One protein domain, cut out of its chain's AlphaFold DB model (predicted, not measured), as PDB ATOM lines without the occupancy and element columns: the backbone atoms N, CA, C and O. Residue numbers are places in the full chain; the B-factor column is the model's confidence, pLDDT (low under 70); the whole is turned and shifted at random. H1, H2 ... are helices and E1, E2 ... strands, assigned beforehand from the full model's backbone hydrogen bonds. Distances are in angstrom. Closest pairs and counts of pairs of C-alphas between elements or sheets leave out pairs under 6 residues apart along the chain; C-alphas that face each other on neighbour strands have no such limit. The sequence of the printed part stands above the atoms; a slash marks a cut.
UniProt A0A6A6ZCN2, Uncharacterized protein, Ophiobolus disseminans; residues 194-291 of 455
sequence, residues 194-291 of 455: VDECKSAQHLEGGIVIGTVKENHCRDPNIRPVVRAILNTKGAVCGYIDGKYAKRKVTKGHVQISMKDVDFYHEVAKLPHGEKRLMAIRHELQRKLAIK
ATOM      1  N   VAL A 194      61.609  71.669  25.894       49.22
ATOM      2  CA  VAL A 194      62.185  72.041  24.591       49.22
ATOM      3  C   VAL A 194      63.707  71.945  24.666       49.22
ATOM      4  O   VAL A 194      64.332  72.601  25.499       49.22
ATOM      5  N   ASP A 195      64.284  71.129  23.778       39.84
ATOM      6  CA  ASP A 195      65.719  70.821  23.714       39.84
ATOM      7  C   ASP A 195      66.592  72.057  23.398       39.84
ATOM      8  O   ASP A 195      66.228  72.955  22.624       39.84
ATOM      9  N   GLU A 196      67.776  72.085  24.006       42.28
ATOM     10  CA  GLU A 196      68.652  73.237  24.227       42.28
ATOM     11  C   GLU A 196      69.109  73.893  22.910       42.28
ATOM     12  O   GLU A 196      68.993  75.111  22.747       42.28
ATOM     13  N   CYS A 197      69.485  73.094  21.902       32.22
ATOM     14  CA  CYS A 197      69.994  73.600  20.619       32.22
ATOM     15  C   CYS A 197      68.938  74.320  19.761       32.22
ATOM     16  O   CYS A 197      69.281  75.205  18.980       32.22
ATOM     17  N   LYS A 198      67.651  73.957  19.884       48.44
ATOM     18  CA  LYS A 198      66.548  74.655  19.192       48.44
ATOM     19  C   LYS A 198      65.992  75.799  20.029       48.44
ATOM     20  O   LYS A 198      65.403  76.723  19.468       48.44
ATOM     21  N   SER A 199      66.164  75.737  21.348       53.88
ATOM     22  CA  SER A 199      65.604  76.715  22.272       53.88
ATOM     23  C   SER A 199      66.280  78.083  22.158       53.88
ATOM     24  O   SER A 199      65.567  79.073  22.036       53.88
ATOM     25  N   ALA A 200      67.615  78.153  22.062       56.16
ATOM     26  CA  ALA A 200      68.341  79.427  22.000       56.16
ATOM     27  C   ALA A 200      67.913  80.296  20.798       56.16
ATOM     28  O   ALA A 200      67.526  81.450  20.973       56.16
ATOM     29  N   GLN A 201      67.859  79.719  19.589       59.66
ATOM     30  CA  GLN A 201      67.400  80.435  18.387       59.66
ATOM     31  C   GLN A 201      65.906  80.799  18.430       59.66
ATOM     32  O   GLN A 201      65.517  81.852  17.919       59.66
ATOM     33  N   HIS A 202      65.056  79.961  19.038       61.53
ATOM     34  CA  HIS A 202      63.633  80.281  19.207       61.53
ATOM     35  C   HIS A 202      63.403  81.384  20.251       61.53
ATOM     36  O   HIS A 202      62.511  82.214  20.074       61.53
ATOM     37  N   LEU A 203      64.221  81.438  21.305       70.12
ATOM     38  CA  LEU A 203      64.134  82.440  22.371       70.12
ATOM     39  C   LEU A 203      64.658  83.808  21.957       70.12
ATOM     40  O   LEU A 203      64.150  84.811  22.455       70.12
ATOM     41  N   GLU A 204      65.601  83.874  21.012       76.56
ATOM     42  CA  GLU A 204      66.035  85.143  20.412       76.56
ATOM     43  C   GLU A 204      64.879  85.915  19.753       76.56
ATOM     44  O   GLU A 204      64.941  87.135  19.619       76.56
ATOM     45  N   GLY A 205      63.829  85.216  19.310       80.44
ATOM     46  CA  GLY A 205      62.613  85.832  18.771       80.44
ATOM     47  C   GLY A 205      61.553  86.166  19.824       80.44
ATOM     48  O   GLY A 205      60.551  86.799  19.490       80.44
ATOM     49  N   GLY A 206      61.743  85.726  21.070       91.81
ATOM     50  CA  GLY A 206      60.768  85.876  22.142       91.81
ATOM     51  C   GLY A 206      60.730  87.282  22.740       91.81
ATOM     52  O   GLY A 206      61.683  88.060  22.647       91.81
ATOM     53  N   ILE A 207      59.621  87.614  23.399       95.81
ATOM     54  CA  ILE A 207      59.493  88.846  24.187       95.81
ATOM     55  C   ILE A 207      59.418  88.524  25.667       95.81
ATOM     56  O   ILE A 207      58.784  87.553  26.064       95.81
ATOM     57  N   VAL A 208      60.076  89.334  26.486       96.56
ATOM     58  CA  VAL A 208      59.972  89.229  27.940       96.56
ATOM     59  C   VAL A 208      58.601  89.750  28.368       96.56
ATOM     60  O   VAL A 208      58.213  90.840  27.953       96.56
ATOM     61  N   ILE A 209      57.859  88.963  29.153       97.62
ATOM     62  CA  ILE A 209      56.479  89.299  29.551       97.62
ATOM     63  C   ILE A 209      56.267  89.429  31.062       97.62
ATOM     64  O   ILE A 209      55.232  89.949  31.475       97.62
ATOM     65  N   GLY A 210      57.207  88.961  31.880       97.75
ATOM     66  CA  GLY A 210      57.071  88.936  33.334       97.75
ATOM     67  C   GLY A 210      58.036  87.958  33.989       97.75
ATOM     68  O   GLY A 210      59.002  87.523  33.361       97.75
ATOM     69  N   THR A 211      57.741  87.573  35.225       97.75
ATOM     70  CA  THR A 211      58.467  86.545  35.985       97.75
ATOM     71  C   THR A 211      57.539  85.393  36.352       97.75
ATOM     72  O   THR A 211      56.319  85.542  36.403       97.75
ATOM     73  N   VAL A 212      58.086  84.198  36.563       97.62
ATOM     74  CA  VAL A 212      57.278  83.046  36.996       97.62
ATOM     75  C   VAL A 212      56.893  83.186  38.472       97.62
ATOM     76  O   VAL A 212      57.646  83.758  39.265       97.62
ATOM     77  N   LYS A 213      55.713  82.692  38.856       97.69
ATOM     78  CA  LYS A 213      55.287  82.612  40.259       97.69
ATOM     79  C   LYS A 213      56.179  81.674  41.073       97.69
ATOM     80  O   LYS A 213      56.600  80.623  40.597       97.69
ATOM     81  N   GLU A 214      56.401  82.060  42.323       96.25
ATOM     82  CA  GLU A 214      57.239  81.381  43.323       96.25
ATOM     83  C   GLU A 214      56.960  79.872  43.458       96.25
ATOM     84  O   GLU A 214      57.883  79.066  43.550       96.25
ATOM     85  N   ASN A 215      55.698  79.443  43.355       95.88
ATOM     86  CA  ASN A 215      55.294  78.039  43.480       95.88
ATOM     87  C   ASN A 215      55.776  77.126  42.328       95.88
ATOM     88  O   ASN A 215      55.732  75.897  42.470       95.88
ATOM     89  N   HIS A 216      56.239  77.701  41.212       94.19
ATOM     90  CA  HIS A 216      56.781  76.975  40.056       94.19
ATOM     91  C   HIS A 216      58.311  77.049  39.948       94.19
ATOM     92  O   HIS A 216      58.892  76.375  39.086       94.19
ATOM     93  N   CYS A 217      58.964  77.805  40.831       94.50
ATOM     94  CA  CYS A 217      60.416  77.875  40.913       94.50
ATOM     95  C   CYS A 217      60.997  76.704  41.708       94.50
ATOM     96  O   CYS A 217      60.369  76.168  42.624       94.50
ATOM     97  N   ARG A 218      62.229  76.321  41.367       93.38
ATOM     98  CA  ARG A 218      63.058  75.439  42.197       93.38
ATOM     99  C   ARG A 218      63.449  76.120  43.506       93.38
ATOM    100  O   ARG A 218      63.386  75.482  44.549       93.38
ATOM    101  N   ASP A 219      63.824  77.392  43.420       92.69
ATOM    102  CA  ASP A 219      64.091  78.274  44.552       92.69
ATOM    103  C   ASP A 219      63.031  79.392  44.555       92.69
ATOM    104  O   ASP A 219      62.964  80.136  43.574       92.69
ATOM    105  N   PRO A 220      62.181  79.508  45.593       92.62
ATOM    106  CA  PRO A 220      61.126  80.520  45.644       92.62
ATOM    107  C   PRO A 220      61.656  81.963  45.642       92.62
ATOM    108  O   PRO A 220      60.941  82.858  45.192       92.62
ATOM    109  N   ASN A 221      62.904  82.193  46.068       92.31
ATOM    110  CA  ASN A 221      63.519  83.522  46.090       92.31
ATOM    111  C   ASN A 221      64.038  83.949  44.709       92.31
ATOM    112  O   ASN A 221      64.178  85.140  44.431       92.31
ATOM    113  N   ILE A 222      64.281  82.992  43.808       90.81
ATOM    114  CA  ILE A 222      64.723  83.267  42.440       90.81
ATOM    115  C   ILE A 222      63.515  83.207  41.507       90.81
ATOM    116  O   ILE A 222      62.992  82.141  41.185       90.81
ATOM    117  N   ARG A 223      63.088  84.374  41.015       94.25
ATOM    118  CA  ARG A 223      61.943  84.516  40.104       94.25
ATOM    119  C   ARG A 223      62.410  84.730  38.660       94.25
ATOM    120  O   ARG A 223      62.526  85.878  38.228       94.25
ATOM    121  N   PRO A 224      62.697  83.662  37.890       95.38
ATOM    122  CA  PRO A 224      63.241  83.801  36.548       95.38
ATOM    123  C   PRO A 224      62.273  84.523  35.609       95.38
ATOM    124  O   PRO A 224      61.044  84.418  35.708       95.38
ATOM    125  N   VAL A 225      62.871  85.224  34.653       96.75
ATOM    126  CA  VAL A 225      62.173  85.954  33.600       96.75
ATOM    127  C   VAL A 225      61.495  84.978  32.639       96.75
ATOM    128  O   VAL A 225      62.128  84.056  32.122       96.75
ATOM    129  N   VAL A 226      60.216  85.212  32.348       97.69
ATOM    130  CA  VAL A 226      59.439  84.442  31.372       97.69
ATOM    131  C   VAL A 226      59.514  85.116  30.005       97.69
ATOM    132  O   VAL A 226      59.136  86.282  29.835       97.69
ATOM    133  N   ARG A 227      59.950  84.351  29.000       97.38
ATOM    134  CA  ARG A 227      59.940  84.760  27.590       97.38
ATOM    135  C   ARG A 227      58.768  84.116  26.859       97.38
ATOM    136  O   ARG A 227      58.647  82.896  26.826       97.38
ATOM    137  N   ALA A 228      57.914  84.933  26.256       97.31
ATOM    138  CA  ALA A 228      56.835  84.482  25.391       97.31
ATOM    139  C   ALA A 228      57.341  84.231  23.966       97.31
ATOM    140  O   ALA A 228      58.071  85.056  23.417       97.31
ATOM    141  N   ILE A 229      56.915  83.126  23.355       96.06
ATOM    142  CA  ILE A 229      57.212  82.744  21.966       96.06
ATOM    143  C   ILE A 229      55.923  82.230  21.307       96.06
ATOM    144  O   ILE A 229      55.021  81.736  21.987       96.06
ATOM    145  N   LEU A 230      55.824  82.338  19.979       95.25
ATOM    146  CA  LEU A 230      54.793  81.648  19.200       95.25
ATOM    147  C   LEU A 230      55.241  80.221  18.883       95.25
ATOM    148  O   LEU A 230      56.277  80.024  18.252       95.25
ATOM    149  N   ASN A 231      54.446  79.230  19.276       93.25
ATOM    150  CA  ASN A 231      54.682  77.853  18.856       93.25
ATOM    151  C   ASN A 231      54.335  77.648  17.366       93.25
ATOM    152  O   ASN A 231      53.838  78.549  16.687       93.25
ATOM    153  N   THR A 232      54.548  76.435  16.852       88.50
ATOM    154  CA  THR A 232      54.261  76.075  15.449       88.50
ATOM    155  C   THR A 232      52.792  76.242  15.052       88.50
ATOM    156  O   THR A 232      52.497  76.428  13.876       88.50
ATOM    157  N   LYS A 233      51.871  76.230  16.024       92.88
ATOM    158  CA  LYS A 233      50.432  76.474  15.835       92.88
ATOM    159  C   LYS A 233      50.052  77.958  15.988       92.88
ATOM    160  O   LYS A 233      48.874  78.295  15.954       92.88
ATOM    161  N   GLY A 234      51.020  78.851  16.212       92.06
ATOM    162  CA  GLY A 234      50.784  80.277  16.456       92.06
ATOM    163  C   GLY A 234      50.168  80.594  17.827       92.06
ATOM    164  O   GLY A 234      49.659  81.699  18.039       92.06
ATOM    165  N   ALA A 235      50.171  79.653  18.772       95.50
ATOM    166  CA  ALA A 235      49.777  79.911  20.154       95.50
ATOM    167  C   ALA A 235      50.941  80.515  20.949       95.50
ATOM    168  O   ALA A 235      52.104  80.218  20.683       95.50
ATOM    169  N   VAL A 236      50.613  81.377  21.911       96.50
ATOM    170  CA  VAL A 236      51.600  82.018  22.785       96.50
ATOM    171  C   VAL A 236      51.962  81.059  23.916       96.50
ATOM    172  O   VAL A 236      51.088  80.639  24.672       96.50
ATOM    173  N   CYS A 237      53.248  80.757  24.046       96.31
ATOM    174  CA  CYS A 237      53.810  79.909  25.092       96.31
ATOM    175  C   CYS A 237      54.859  80.703  25.878       96.31
ATOM    176  O   CYS A 237      55.695  81.371  25.270       96.31
ATOM    177  N   GLY A 238      54.814  80.642  27.211       96.81
ATOM    178  CA  GLY A 238      55.848  81.205  28.082       96.81
ATOM    179  C   GLY A 238      56.924  80.168  28.384       96.81
ATOM    180  O   GLY A 238      56.596  79.009  28.622       96.81
ATOM    181  N   TYR A 239      58.189  80.576  28.391       96.56
ATOM    182  CA  TYR A 239      59.329  79.713  28.694       96.56
ATOM    183  C   TYR A 239      60.240  80.342  29.745       96.56
ATOM    184  O   TYR A 239      60.469  81.554  29.725       96.56
ATOM    185  N   ILE A 240      60.785  79.492  30.614       95.38
ATOM    186  CA  ILE A 240      61.895  79.800  31.526       95.38
ATOM    187  C   ILE A 240      63.039  78.807  31.295       95.38
ATOM    188  O   ILE A 240      62.822  77.724  30.744       95.38
ATOM    189  N   ASP A 241      64.247  79.168  31.715       92.81
ATOM    190  CA  ASP A 241      65.391  78.248  31.740       92.81
ATOM    191  C   ASP A 241      65.109  77.109  32.742       92.81
ATOM    192  O   ASP A 241      64.653  77.337  33.870       92.81
ATOM    193  N   GLY A 242      65.328  75.870  32.297       92.88
ATOM    194  CA  GLY A 242      64.999  74.654  33.029       92.88
ATOM    195  C   GLY A 242      65.711  74.536  34.372       92.88
ATOM    196  O   GLY A 242      65.155  73.923  35.282       92.88
ATOM    197  N   LYS A 243      66.865  75.195  34.556       92.38
ATOM    198  CA  LYS A 243      67.576  75.197  35.847       92.38
ATOM    199  C   LYS A 243      66.781  75.849  36.984       92.38
ATOM    200  O   LYS A 243      66.996  75.505  38.146       92.38
ATOM    201  N   TYR A 244      65.849  76.746  36.654       93.31
ATOM    202  CA  TYR A 244      64.989  77.425  37.626       93.31
ATOM    203  C   TYR A 244      63.632  76.747  37.821       93.31
ATOM    204  O   TYR A 244      62.897  77.107  38.740       93.31
ATOM    205  N   ALA A 245      63.264  75.789  36.969       94.00
ATOM    206  CA  ALA A 245      61.984  75.108  37.081       94.00
ATOM    207  C   ALA A 245      61.993  74.126  38.261       94.00
ATOM    208  O   ALA A 245      62.954  73.387  38.470       94.00
ATOM    209  N   LYS A 246      60.886  74.064  39.012       91.94
ATOM    210  CA  LYS A 246      60.736  73.131  40.143       91.94
ATOM    211  C   LYS A 246      60.895  71.659  39.745       91.94
ATOM    212  O   LYS A 246      61.357  70.841  40.537       91.94
ATOM    213  N   ARG A 247      60.508  71.306  38.514       87.44
ATOM    214  CA  ARG A 247      60.755  69.970  37.955       87.44
ATOM    215  C   ARG A 247      62.194  69.898  37.461       87.44
ATOM    216  O   ARG A 247      62.606  70.755  36.688       87.44
ATOM    217  N   LYS A 248      62.927  68.855  37.869       79.69
ATOM    218  CA  LYS A 248      64.294  68.597  37.398       79.69
ATOM    219  C   LYS A 248      64.289  68.445  35.876       79.69
ATOM    220  O   LYS A 248      63.871  67.417  35.352       79.69
ATOM    221  N   VAL A 249      64.772  69.469  35.188       85.75
ATOM    222  CA  VAL A 249      65.086  69.431  33.763       85.75
ATOM    223  C   VAL A 249      66.574  69.715  33.666       85.75
ATOM    224  O   VAL A 249      67.031  70.792  34.033       85.75
ATOM    225  N   THR A 250      67.341  68.701  33.273       64.56
ATOM    226  CA  THR A 250      68.806  68.739  33.317       64.56
ATOM    227  C   THR A 250      69.390  69.786  32.373       64.56
ATOM    228  O   THR A 250      70.439  70.332  32.698       64.56
ATOM    229  N   LYS A 251      68.721  70.078  31.245       75.88
ATOM    230  CA  LYS A 251      69.107  71.090  30.245       75.88
ATOM    231  C   LYS A 251      67.895  71.593  29.453       75.88
ATOM    232  O   LYS A 251      66.945  70.840  29.240       75.88
ATOM    233  N   GLY A 252      67.948  72.835  28.968       88.56
ATOM    234  CA  GLY A 252      66.938  73.412  28.072       88.56
ATOM    235  C   GLY A 252      65.905  74.311  28.757       88.56
ATOM    236  O   GLY A 252      66.176  74.917  29.787       88.56
ATOM    237  N   HIS A 253      64.725  74.436  28.146       91.31
ATOM    238  CA  HIS A 253      63.677  75.360  28.593       91.31
ATOM    239  C   HIS A 253      62.396  74.627  28.972       91.31
ATOM    240  O   HIS A 253      62.013  73.635  28.343       91.31
ATOM    241  N   VAL A 254      61.710  75.152  29.985       94.31
ATOM    242  CA  VAL A 254      60.440  74.619  30.484       94.31
ATOM    243  C   VAL A 254      59.316  75.562  30.105       94.31
ATOM    244  O   VAL A 254      59.388  76.766  30.359       94.31
ATOM    245  N   GLN A 255      58.273  75.006  29.489       95.75
ATOM    246  CA  GLN A 255      57.058  75.751  29.207       95.75
ATOM    247  C   GLN A 255      56.289  76.016  30.507       95.75
ATOM    248  O   GLN A 255      55.985  75.095  31.263       95.75
ATOM    249  N   ILE A 256      55.939  77.277  30.737       96.31
ATOM    250  CA  ILE A 256      55.155  77.745  31.879       96.31
ATOM    251  C   ILE A 256      53.773  78.178  31.391       96.31
ATOM    252  O   ILE A 256      53.622  78.793  30.330       96.31
ATOM    253  N   SER A 257      52.739  77.840  32.162       95.88
ATOM    254  CA  SER A 257      51.377  78.293  31.891       95.88
ATOM    255  C   SER A 257      51.290  79.808  32.052       95.88
ATOM    256  O   SER A 257      51.797  80.375  33.013       95.88
ATOM    257  N   MET A 258      50.560  80.483  31.163       96.06
ATOM    258  CA  MET A 258      50.399  81.944  31.220       96.06
ATOM    259  C   MET A 258      49.645  82.426  32.475       96.06
ATOM    260  O   MET A 258      49.640  83.619  32.762       96.06
ATOM    261  N   LYS A 259      48.996  81.516  33.219       96.75
ATOM    262  CA  LYS A 259      48.376  81.797  34.528       96.75
ATOM    263  C   LYS A 259      49.402  81.872  35.668       96.75
ATOM    264  O   LYS A 259      49.113  82.466  36.710       96.75
ATOM    265  N   ASP A 260      50.586  81.311  35.441       97.44
ATOM    266  CA  ASP A 260      51.672  81.177  36.412       97.44
ATOM    267  C   ASP A 260      52.766  82.235  36.184       97.44
ATOM    268  O   ASP A 260      53.878  82.124  36.696       97.44
ATOM    269  N   VAL A 261      52.442  83.271  35.404       97.69
ATOM    270  CA  VAL A 261      53.312  84.407  35.100       97.69
ATOM    271  C   VAL A 261      52.783  85.648  35.810       97.69
ATOM    272  O   VAL A 261      51.635  86.048  35.598       97.69
ATOM    273  N   ASP A 262      53.642  86.286  36.597       97.62
ATOM    274  CA  ASP A 262      53.429  87.640  37.090       97.62
ATOM    275  C   ASP A 262      53.947  88.618  36.040       97.62
ATOM    276  O   ASP A 262      55.147  88.794  35.828       97.62
ATOM    277  N   PHE A 263      53.000  89.199  35.308       97.62
ATOM    278  CA  PHE A 263      53.288  90.063  34.173       97.62
ATOM    279  C   PHE A 263      53.936  91.376  34.616       97.62
ATOM    280  O   PHE A 263      53.482  92.003  35.574       97.62
ATOM    281  N   TYR A 264      54.933  91.839  33.860       97.31
ATOM    282  CA  TYR A 264      55.474  93.187  34.040       97.31
ATOM    283  C   TYR A 264      54.423  94.255  33.753       97.31
ATOM    284  O   TYR A 264      53.441  94.005  33.052       97.31
ATOM    285  N   HIS A 265      54.628  95.449  34.309       95.69
ATOM    286  CA  HIS A 265      53.640  96.523  34.347       95.69
ATOM    287  C   HIS A 265      53.045  96.858  32.966       95.69
ATOM    288  O   HIS A 265      51.836  97.052  32.838       95.69
ATOM    289  N   GLU A 266      53.861  96.859  31.914       95.00
ATOM    290  CA  GLU A 266      53.456  97.139  30.532       95.00
ATOM    291  C   GLU A 266      52.466  96.096  30.006       95.00
ATOM    292  O   GLU A 266      51.486  96.433  29.342       95.00
ATOM    293  N   VAL A 267      52.701  94.823  30.332       94.31
ATOM    294  CA  VAL A 267      51.869  93.694  29.899       94.31
ATOM    295  C   VAL A 267      50.674  93.502  30.840       94.31
ATOM    296  O   VAL A 267      49.593  93.100  30.405       94.31
ATOM    297  N   ALA A 268      50.829  93.841  32.122       95.06
ATOM    298  CA  ALA A 268      49.785  93.775  33.138       95.06
ATOM    299  C   ALA A 268      48.641  94.768  32.872       95.06
ATOM    300  O   ALA A 268      47.487  94.431  33.133       95.06
ATOM    301  N   LYS A 269      48.931  95.936  32.271       96.12
ATOM    302  CA  LYS A 269      47.921  96.914  31.810       96.12
ATOM    303  C   LYS A 269      46.955  96.356  30.763       96.12
ATOM    304  O   LYS A 269      45.862  96.891  30.586       96.12
ATOM    305  N   LEU A 270      47.352  95.308  30.040       94.75
ATOM    306  CA  LEU A 270      46.519  94.708  29.006       94.75
ATOM    307  C   LEU A 270      45.354  93.922  29.636       94.75
ATOM    308  O   LEU A 270      45.560  93.251  30.658       94.75
ATOM    309  N   PRO A 271      44.156  93.923  29.014       95.25
ATOM    310  CA  PRO A 271      42.989  93.232  29.557       95.25
ATOM    311  C   PRO A 271      43.264  91.742  29.788       95.25
ATOM    312  O   PRO A 271      43.779  91.068  28.898       95.25
ATOM    313  N   HIS A 272      42.914  91.226  30.969       94.69
ATOM    314  CA  HIS A 272      43.204  89.848  31.381       94.69
ATOM    315  C   HIS A 272      42.648  88.777  30.420       94.69
ATOM    316  O   HIS A 272      41.701  88.999  29.663       94.69
ATOM    317  N   GLY A 273      43.237  87.577  30.486       94.25
ATOM    318  CA  GLY A 273      42.791  86.409  29.727       94.25
ATOM    319  C   GLY A 273      43.199  86.455  28.253       94.25
ATOM    320  O   GLY A 273      44.329  86.809  27.916       94.25
ATOM    321  N   GLU A 274      42.280  86.076  27.368       95.56
ATOM    322  CA  GLU A 274      42.547  85.912  25.933       95.56
ATOM    323  C   GLU A 274      42.950  87.219  25.237       95.56
ATOM    324  O   GLU A 274      43.811  87.213  24.357       95.56
ATOM    325  N   LYS A 275      42.414  88.360  25.687       96.00
ATOM    326  CA  LYS A 275      42.771  89.682  25.152       96.00
ATOM    327  C   LYS A 275      44.258  90.001  25.354       96.00
ATOM    328  O   LYS A 275      44.909  90.471  24.422       96.00
ATOM    329  N   ARG A 276      44.825  89.679  26.524       97.00
ATOM    330  CA  ARG A 276      46.269  89.804  26.794       97.00
ATOM    331  C   ARG A 276      47.080  88.887  25.888       97.00
ATOM    332  O   ARG A 276      48.069  89.328  25.311       97.00
ATOM    333  N   LEU A 277      46.655  87.634  25.726       97.00
ATOM    334  CA  LEU A 277      47.346  86.678  24.856       97.00
ATOM    335  C   LEU A 277      47.342  87.129  23.391       97.00
ATOM    336  O   LEU A 277      48.365  87.014  22.721       97.00
ATOM    337  N   MET A 278      46.235  87.695  22.905       97.31
ATOM    338  CA  MET A 278      46.151  88.273  21.561       97.31
ATOM    339  C   MET A 278      47.095  89.466  21.381       97.31
ATOM    340  O   MET A 278      47.782  89.550  20.366       97.31
ATOM    341  N   ALA A 279      47.191  90.354  22.371       97.31
ATOM    342  CA  ALA A 279      48.128  91.475  22.325       97.31
ATOM    343  C   ALA A 279      49.598  91.005  22.313       97.31
ATOM    344  O   ALA A 279      50.379  91.452  21.474       97.31
ATOM    345  N   ILE A 280      49.956  90.036  23.167       97.19
ATOM    346  CA  ILE A 280      51.289  89.404  23.172       97.19
ATOM    347  C   ILE A 280      51.578  88.739  21.815       97.19
ATOM    348  O   ILE A 280      52.676  88.878  21.275       97.19
ATOM    349  N   ARG A 281      50.588  88.055  21.223       97.38
ATOM    350  CA  ARG A 281      50.695  87.439  19.891       97.38
ATOM    351  C   ARG A 281      50.981  88.475  18.804       97.38
ATOM    352  O   ARG A 281      51.887  88.251  18.004       97.38
ATOM    353  N   HIS A 282      50.244  89.584  18.773       97.12
ATOM    354  CA  HIS A 282      50.462  90.654  17.794       97.12
ATOM    355  C   HIS A 282      51.868  91.249  17.902       97.12
ATOM    356  O   HIS A 282      52.531  91.451  16.885       97.12
ATOM    357  N   GLU A 283      52.354  91.465  19.124       96.56
ATOM    358  CA  GLU A 283      53.696  91.996  19.355       96.56
ATOM    359  C   GLU A 283      54.793  91.018  18.901       96.56
ATOM    360  O   GLU A 283      55.755  91.412  18.237       96.56
ATOM    361  N   LEU A 284      54.618  89.719  19.166       95.94
ATOM    362  CA  LEU A 284      55.512  88.675  18.658       95.94
ATOM    363  C   LEU A 284      55.526  88.623  17.125       95.94
ATOM    364  O   LEU A 284      56.595  88.589  16.516       95.94
ATOM    365  N   GLN A 285      54.355  88.665  16.483       95.44
ATOM    366  CA  GLN A 285      54.248  88.693  15.021       95.44
ATOM    367  C   GLN A 285      54.934  89.927  14.428       95.44
ATOM    368  O   GLN A 285      55.660  89.808  13.440       95.44
ATOM    369  N   ARG A 286      54.768  91.097  15.057       95.56
ATOM    370  CA  ARG A 286      55.426  92.345  14.652       95.56
ATOM    371  C   ARG A 286      56.950  92.225  14.711       95.56
ATOM    372  O   ARG A 286      57.621  92.579  13.743       95.56
ATOM    373  N   LYS A 287      57.510  91.674  15.796       92.56
ATOM    374  CA  LYS A 287      58.964  91.442  15.911       92.56
ATOM    375  C   LYS A 287      59.486  90.448  14.875       92.56
ATOM    376  O   LYS A 287      60.538  90.683  14.281       92.56
ATOM    377  N   LEU A 288      58.746  89.371  14.617       90.31
ATOM    378  CA  LEU A 288      59.113  88.392  13.591       90.31
ATOM    379  C   LEU A 288      59.068  88.990  12.177       90.31
ATOM    380  O   LEU A 288      59.930  88.669  11.362       90.31
ATOM    381  N   ALA A 289      58.112  89.879  11.889       92.00
ATOM    382  CA  ALA A 289      58.038  90.586  10.612       92.00
ATOM    383  C   ALA A 289      59.252  91.503  10.392       92.00
ATOM    384  O   ALA A 289      59.825  91.498   9.305       92.00
ATOM    385  N   ILE A 290      59.695  92.217  11.434       90.00
ATOM    386  CA  ILE A 290      60.901  93.061  11.383       90.00
ATOM    387  C   ILE A 290      62.150  92.205  11.128       90.00
ATOM    388  O   ILE A 290      62.946  92.539  10.256       90.00
ATOM    389  N   LYS A 291      62.299  91.063  11.818       87.00
ATOM    390  CA  LYS A 291      63.455  90.157  11.642       87.00
ATOM    391  C   LYS A 291      63.519  89.536  10.237       87.00
ATOM    392  O   LYS A 291      64.598  89.172   9.785       87.00
TER     393      LYS A 291
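This is residues 194 to 291 of the 455 residues of an uncharacterized protein of Ophiobolus disseminans (UniProt A0A6A6ZCN2). A strongly twisted, curled sheet of five strands makes the middle of the domain, with the long helix H3 crossing over E2 and the short helix H1 beside the strands. The long links 242 to 252 and 213 to 224 lie at the end of the body away from H3. The printed part has 98 residues, with three named helices and five named strands in the order H1 E1 E2 E3 E4 E5 H2 H3. The sheet's order is E4 E3 E2 E1 E5, all antiparallel, and the class is mixed, helices and strands. The whole is compact, with a radius of gyration of the C-alphas of 13.1 A and spans of 34 by 30 by 19 A.

H1, residues 196 to 203, is followed over a tight link by E1, residues 207 to 212. E2, residues 225 to 230, forms a hairpin with E1, with N 226 and O 210 2.8 A apart. E3, residues 236 to 241, forms a hairpin with E2, with N 239 and O 227 2.8 A apart. E4, residues 253 to 256, forms a hairpin with E3, with N 256 and O 238 2.8 A apart. E1 to E4 are a meander, each strand the antiparallel neighbour of the one before. E5, residues 261 to 263, is an edge strand beside E1, with N 262 and O 211 2.8 A apart. H1 is on the sheet at a height of 8.7 A, only just over none of its strands, as 2 of its 8 C-alphas fall on E3; the C-alphas of Ser 199 and His 253 are its closest to E4, 6.7 A apart. H2, residues 265 to 268, only grazes the sheet; the C-alphas of Ile 209 and Val 267 are its closest to E1, 6.4 A apart. H3, residues 274 to 291, is on the sheet at a height of 7.8 A, over E2 and across the strands at 70 degrees on the local plane; its closest C-alpha to E2 is that of Leu 284, 7.0 A from that of Ile 229. There are three layers, helices on both faces of a sheet: H3 on one face, H1 on the other. Every O i to N i+4 pair is within hydrogen-bond range in H3, 3 of 4 in H1, and H2 is too short for one.

H1 begins at C-alpha 196, (68.652, 73.237, 24.227), and is 10.4 A long. E1 measures 14.2 A, E2 16.7 A, E3 16.9 A, E4 9.4 A, E5 5.7 A and H2 4.9 A. H3, 25.7 A long, ends at C-alpha 291, (63.455, 90.157, 11.642).

The C-alphas of Asp 219 and Ala 289 are the two farthest apart, 36.6 A. The printed part has no cut, and the long links are E1 to E2 and E3 to E4. The mean pLDDT of the printed part is 89.3; residues 194 to 202 and residue 250 are under 70.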